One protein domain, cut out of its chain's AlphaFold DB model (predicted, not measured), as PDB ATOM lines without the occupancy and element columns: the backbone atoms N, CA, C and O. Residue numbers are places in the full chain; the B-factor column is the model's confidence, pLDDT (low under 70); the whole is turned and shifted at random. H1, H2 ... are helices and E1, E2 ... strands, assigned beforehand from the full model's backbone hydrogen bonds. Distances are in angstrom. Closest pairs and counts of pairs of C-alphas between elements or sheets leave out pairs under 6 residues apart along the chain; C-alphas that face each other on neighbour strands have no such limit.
ATOM      1  N   ASP A  11    -114.547 -82.777  61.103       92.25
ATOM      2  CA  ASP A  11    -113.877 -83.738  61.972       92.25
ATOM      3  C   ASP A  11    -114.180 -85.168  61.520       92.25
ATOM      4  O   ASP A  11    -115.334 -85.545  61.295       92.25
ATOM      5  N   VAL A  12    -113.136 -85.983  61.411       91.81
ATOM      6  CA  VAL A  12    -113.237 -87.415  61.125       91.81
ATOM      7  C   VAL A  12    -112.424 -88.207  62.137       91.81
ATOM      8  O   VAL A  12    -111.397 -87.748  62.629       91.81
ATOM      9  N   GLU A  13    -112.854 -89.427  62.430       92.88
ATOM     10  CA  GLU A  13    -112.087 -90.337  63.280       92.88
ATOM     11  C   GLU A  13    -110.715 -90.631  62.652       92.88
ATOM     12  O   GLU A  13    -110.618 -90.873  61.450       92.88
ATOM     13  N   ALA A  14    -109.645 -90.654  63.448       90.81
ATOM     14  CA  ALA A  14    -108.284 -90.864  62.949       90.81
ATOM     15  C   ALA A  14    -108.101 -92.177  62.162       90.81
ATOM     16  O   ALA A  14    -107.293 -92.219  61.232       90.81
ATOM     17  N   GLY A  15    -108.863 -93.221  62.513       90.06
ATOM     18  CA  GLY A  15    -108.843 -94.537  61.867       90.06
ATOM     19  C   GLY A  15    -109.708 -94.661  60.606       90.06
ATOM     20  O   GLY A  15    -109.799 -95.747  60.034       90.06
ATOM     21  N   ILE A  16    -110.362 -93.585  60.163       90.62
ATOM     22  CA  ILE A  16    -111.226 -93.611  58.982       90.62
ATOM     23  C   ILE A  16    -110.432 -93.987  57.714       90.62
ATOM     24  O   ILE A  16    -109.330 -93.500  57.468       90.62
ATOM     25  N   SER A  17    -111.002 -94.850  56.865       92.94
ATOM     26  CA  SER A  17    -110.346 -95.251  55.612       92.94
ATOM     27  C   SER A  17    -110.266 -94.095  54.608       92.94
ATOM     28  O   SER A  17    -111.265 -93.401  54.396       92.94
ATOM     29  N   ASP A  18    -109.153 -93.971  53.881       87.56
ATOM     30  CA  ASP A  18    -108.971 -92.920  52.865       87.56
ATOM     31  C   ASP A  18    -110.042 -92.965  51.761       87.56
ATOM     32  O   ASP A  18    -110.469 -91.931  51.251       87.56
ATOM     33  N   ARG A  19    -110.569 -94.158  51.444       91.19
ATOM     34  CA  ARG A  19    -111.695 -94.323  50.509       91.19
ATOM     35  C   ARG A  19    -112.964 -93.619  50.995       91.19
ATOM     36  O   ARG A  19    -113.719 -93.090  50.180       91.19
ATOM     37  N   LEU A  20    -113.240 -93.664  52.297       89.12
ATOM     38  CA  LEU A  20    -114.415 -93.021  52.883       89.12
ATOM     39  C   LEU A  20    -114.214 -91.504  52.966       89.12
ATOM     40  O   LEU A  20    -115.129 -90.768  52.606       89.12
ATOM     41  N   ILE A  21    -113.008 -91.050  53.321       87.12
ATOM     42  CA  ILE A  21    -112.639 -89.626  53.287       87.12
ATOM     43  C   ILE A  21    -112.808 -89.066  51.867       87.12
ATOM     44  O   ILE A  21    -113.461 -88.044  51.690       87.12
ATOM     45  N   ALA A  22    -112.313 -89.764  50.838       86.25
ATOM     46  CA  ALA A  22    -112.463 -89.355  49.438       86.25
ATOM     47  C   ALA A  22    -113.935 -89.216  49.009       86.25
ATOM     48  O   ALA A  22    -114.290 -88.288  48.286       86.25
ATOM     49  N   LYS A  23    -114.819 -90.101  49.492       88.38
ATOM     50  CA  LYS A  23    -116.267 -89.975  49.255       88.38
ATOM     51  C   LYS A  23    -116.878 -88.769  49.968       88.38
ATOM     52  O   LYS A  23    -117.784 -88.152  49.415       88.38
ATOM     53  N   LEU A  24    -116.432 -88.462  51.188       86.19
ATOM     54  CA  LEU A  24    -116.893 -87.289  51.934       86.19
ATOM     55  C   LEU A  24    -116.424 -85.993  51.262       86.19
ATOM     56  O   LEU A  24    -117.231 -85.080  51.126       86.19
ATOM     57  N   PHE A  25    -115.184 -85.957  50.757       82.00
ATOM     58  CA  PHE A  25    -114.651 -84.856  49.947       82.00
ATOM     59  C   PHE A  25    -115.553 -84.521  48.760       82.00
ATOM     60  O   PHE A  25    -115.991 -83.382  48.620       82.00
ATOM     61  N   ASP A  26    -115.873 -85.530  47.948       83.31
ATOM     62  CA  ASP A  26    -116.697 -85.374  46.747       83.31
ATOM     63  C   ASP A  26    -118.132 -84.928  47.084       83.31
ATOM     64  O   ASP A  26    -118.664 -83.982  46.507       83.31
ATOM     65  N   ARG A  27    -118.752 -85.562  48.089       85.81
ATOM     66  CA  ARG A  27    -120.153 -85.310  48.471       85.81
ATOM     67  C   ARG A  27    -120.380 -83.976  49.173       85.81
ATOM     68  O   ARG A  27    -121.466 -83.414  49.036       85.81
ATOM     69  N   LEU A  28    -119.423 -83.537  49.987       85.38
ATOM     70  CA  LEU A  28    -119.548 -82.343  50.827       85.38
ATOM     71  C   LEU A  28    -118.842 -81.124  50.231       85.38
ATOM     72  O   LEU A  28    -118.968 -80.037  50.787       85.38
ATOM     73  N   SER A  29    -118.110 -81.306  49.124       83.94
ATOM     74  CA  SER A  29    -117.326 -80.255  48.464       83.94
ATOM     75  C   SER A  29    -116.410 -79.507  49.446       83.94
ATOM     76  O   SER A  29    -116.263 -78.289  49.377       83.94
ATOM     77  N   VAL A  30    -115.825 -80.243  50.396       85.81
ATOM     78  CA  VAL A  30    -114.934 -79.710  51.437       85.81
ATOM     79  C   VAL A  30    -113.486 -79.708  50.936       85.81
ATOM     80  O   VAL A  30    -113.087 -80.607  50.200       85.81
ATOM     81  N   SER A  31    -112.679 -78.712  51.300       83.50
ATOM     82  CA  SER A  31    -111.245 -78.698  50.985       83.50
ATOM     83  C   SER A  31    -110.451 -79.556  51.978       83.50
ATOM     84  O   SER A  31    -110.856 -79.736  53.125       83.50
ATOM     85  N   GLN A  32    -109.309 -80.114  51.551       81.00
ATOM     86  CA  GLN A  32    -108.472 -80.969  52.413       81.00
ATOM     87  C   GLN A  32    -107.977 -80.254  53.676       81.00
ATOM     88  O   GLN A  32    -107.877 -80.874  54.728       81.00
ATOM     89  N   GLU A  33    -107.724 -78.952  53.575       85.12
ATOM     90  CA  GLU A  33    -107.338 -78.071  54.688       85.12
ATOM     91  C   GLU A  33    -108.415 -77.941  55.781       85.12
ATOM     92  O   GLU A  33    -108.090 -77.616  56.919       85.12
ATOM     93  N   ASN A  34    -109.678 -78.244  55.462       87.56
ATOM     94  CA  ASN A  34    -110.795 -78.194  56.405       87.56
ATOM     95  C   ASN A  34    -111.091 -79.561  57.046       87.56
ATOM     96  O   ASN A  34    -112.098 -79.691  57.742       87.56
ATOM     97  N   VAL A  35    -110.262 -80.586  56.807       88.44
ATOM     98  CA  VAL A  35    -110.455 -81.937  57.354       88.44
ATOM     99  C   VAL A  35    -109.474 -82.219  58.480       88.44
ATOM    100  O   VAL A  35    -108.260 -82.258  58.281       88.44
ATOM    101  N   TYR A  36    -110.020 -82.515  59.653       90.69
ATOM    102  CA  TYR A  36    -109.263 -82.753  60.871       90.69
ATOM    103  C   TYR A  36    -109.472 -84.190  61.334       90.69
ATOM    104  O   TYR A  36    -110.595 -84.661  61.504       90.69
ATOM    105  N   ARG A  37    -108.368 -84.916  61.520       91.31
ATOM    106  CA  ARG A  37    -108.395 -86.279  62.059       91.31
ATOM    107  C   ARG A  37    -108.330 -86.217  63.581       91.31
ATOM    108  O   ARG A  37    -107.336 -85.759  64.138       91.31
ATOM    109  N   VAL A  38    -109.365 -86.716  64.243       93.69
ATOM    110  CA  VAL A  38    -109.496 -86.734  65.701       93.69
ATOM    111  C   VAL A  38    -109.173 -88.129  66.226       93.69
ATOM    112  O   VAL A  38    -109.799 -89.119  65.842       93.69
ATOM    113  N   ASN A  39    -108.188 -88.221  67.120       92.56
ATOM    114  CA  ASN A  39    -107.861 -89.457  67.830       92.56
ATOM    115  C   ASN A  39    -108.693 -89.552  69.120       92.56
ATOM    116  O   ASN A  39    -108.211 -89.234  70.206       92.56
ATOM    117  N   GLY A  40    -109.967 -89.918  68.975       90.00
ATOM    118  CA  GLY A  40    -110.932 -89.997  70.072       90.00
ATOM    119  C   GLY A  40    -112.360 -89.667  69.626       90.00
ATOM    120  O   GLY A  40    -112.622 -89.575  68.425       90.00
ATOM    121  N   PRO A  41    -113.300 -89.491  70.574       90.31
ATOM    122  CA  PRO A  41    -114.665 -89.082  70.257       90.31
ATOM    123  C   PRO A  41    -114.687 -87.703  69.589       90.31
ATOM    124  O   PRO A  41    -114.088 -86.759  70.097       90.31
ATOM    125  N   ILE A  42    -115.405 -87.594  68.469       90.88
ATOM    126  CA  ILE A  42    -115.518 -86.351  67.689       90.88
ATOM    127  C   ILE A  42    -116.322 -85.290  68.451       90.88
ATOM    128  O   ILE A  42    -115.921 -84.135  68.536       90.88
ATOM    129  N   ASP A  43    -117.453 -85.687  69.028       88.94
ATOM    130  CA  ASP A  43    -118.326 -84.796  69.784       88.94
ATOM    131  C   ASP A  43    -118.213 -85.117  71.275       88.94
ATOM    132  O   ASP A  43    -118.630 -86.187  71.714       88.94
ATOM    133  N   LEU A  44    -117.656 -84.188  72.055       90.88
ATOM    134  CA  LEU A  44    -117.494 -84.322  73.504       90.88
ATOM    135  C   LEU A  44    -118.728 -83.881  74.311       90.88
ATOM    136  O   LEU A  44    -118.705 -83.968  75.539       90.88
ATOM    137  N   THR A  45    -119.833 -83.467  73.678       88.00
ATOM    138  CA  THR A  45    -121.073 -83.083  74.389       88.00
ATOM    139  C   THR A  45    -121.659 -84.220  75.231       88.00
ATOM    140  O   THR A  45    -122.417 -83.974  76.177       88.00
ATOM    141  N   PHE A  46    -121.285 -85.476  74.951       87.62
ATOM    142  CA  PHE A  46    -121.654 -86.616  75.791       87.62
ATOM    143  C   PHE A  46    -121.090 -86.511  77.214       87.62
ATOM    144  O   PHE A  46    -121.725 -87.028  78.134       87.62
ATOM    145  N   LEU A  47    -119.953 -85.831  77.421       90.31
ATOM    146  CA  LEU A  47    -119.351 -85.661  78.747       90.31
ATOM    147  C   LEU A  47    -120.299 -84.917  79.688       90.31
ATOM    148  O   LEU A  47    -120.494 -85.349  80.820       90.31
ATOM    149  N   SER A  48    -120.993 -83.883  79.202       85.50
ATOM    150  CA  SER A  48    -121.993 -83.153  79.991       85.50
ATOM    151  C   SER A  48    -123.133 -84.060  80.467       85.50
ATOM    152  O   SER A  48    -123.614 -83.927  81.588       85.50
ATOM    153  N   LYS A  49    -123.552 -85.026  79.636       83.94
ATOM    154  CA  LYS A  49    -124.571 -86.028  80.004       83.94
ATOM    155  C   LYS A  49    -124.018 -87.104  80.938       83.94
ATOM    156  O   LYS A  49    -124.777 -87.674  81.715       83.94
ATOM    157  N   LEU A  50    -122.726 -87.413  80.826       86.06
ATOM    158  CA  LEU A  50    -122.045 -88.403  81.651       86.06
ATOM    159  C   LEU A  50    -121.876 -87.902  83.089       86.06
ATOM    160  O   LEU A  50    -122.153 -88.665  84.007       86.06
ATOM    161  N   VAL A  51    -121.515 -86.629  83.285       82.88
ATOM    162  CA  VAL A  51    -121.362 -86.023  84.623       82.88
ATOM    163  C   VAL A  51    -122.616 -86.231  85.480       82.88
ATOM    164  O   VAL A  51    -122.503 -86.653  86.621       82.88
ATOM    165  N   GLY A  52    -123.816 -86.041  84.918       75.69
ATOM    166  CA  GLY A  52    -125.076 -86.255  85.644       75.69
ATOM    167  C   GLY A  52    -125.444 -87.720  85.929       75.69
ATOM    168  O   GLY A  52    -126.440 -87.968  86.600       75.69
ATOM    169  N   LYS A  53    -124.689 -88.691  85.398       82.19
ATOM    170  CA  LYS A  53    -124.904 -90.138  85.599       82.19
ATOM    171  C   LYS A  53    -123.869 -90.787  86.511       82.19
ATOM    172  O   LYS A  53    -124.039 -91.950  86.871       82.19
TER     173      LYS A  53
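AT A GLANCE: This is residues 11 to 53 of the 177 residues of the protein "Polyphosphate kinase" of Sporolactobacillus inulinus (UniProt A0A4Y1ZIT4). A drawn-out row of parts along the longest axis: helix H1 at one end, a pair of short parallel strands, E1 and E2, in the middle, and at the other end a tail, residues 44 to 53 with the small helix H2, which sticks out from the rest. The path from E1 through H1 to E2 is a right-handed crossover. The printed part has 43 residues, with two named strands and two named helices in the order E1, H1, E2, H2; the class is mixed, helices and strands. It is only just loose, close to extended, with a radius of gyration of the C-alphas of 13.5 A, and it spans 40 by 18 by 16 A.

IN THESE COORDINATES: E1, residues 11 to 13, begins with C-alpha 11 at (-113.877, -83.738, 61.972). H1, residues 18 to 28, measures 15.1 A from first to last C-alpha. E2, residues 35 to 38, measures 9.7 A. H2, residues 45 to 51, measures 10.7 A and ends with C-alpha 51 at (-121.362, -86.023, 84.623).

HOW THE PARTS SIT: E1 and E2 are parallel neighbours at 44 degrees. C-alphas 11 and 36 face each other at 4.8 A. N 12 and O 36, 2.9 A apart, and N 38 and O 12, 2.8 A apart, are within hydrogen-bond range. E1, H1 and E2 form a strand-helix-strand unit, two parallel neighbour strands with a helix between them along the chain. H2 is apart from both E1 and H1. Every O i to N i+4 pair is within hydrogen-bond range in H1, and 2 of 3 are in H2.

THE WHOLE: The outline is a rod. The farthest C-alphas, of Asp 26 and Lys 53, are 40.0 A apart. Residues 26 to 31, of which 26 to 28 belong to H1, stand free, as do residues 44 to 53. The printed part has no cut and no long link. Its mean pLDDT is 87.7, and no printed residue is under 70.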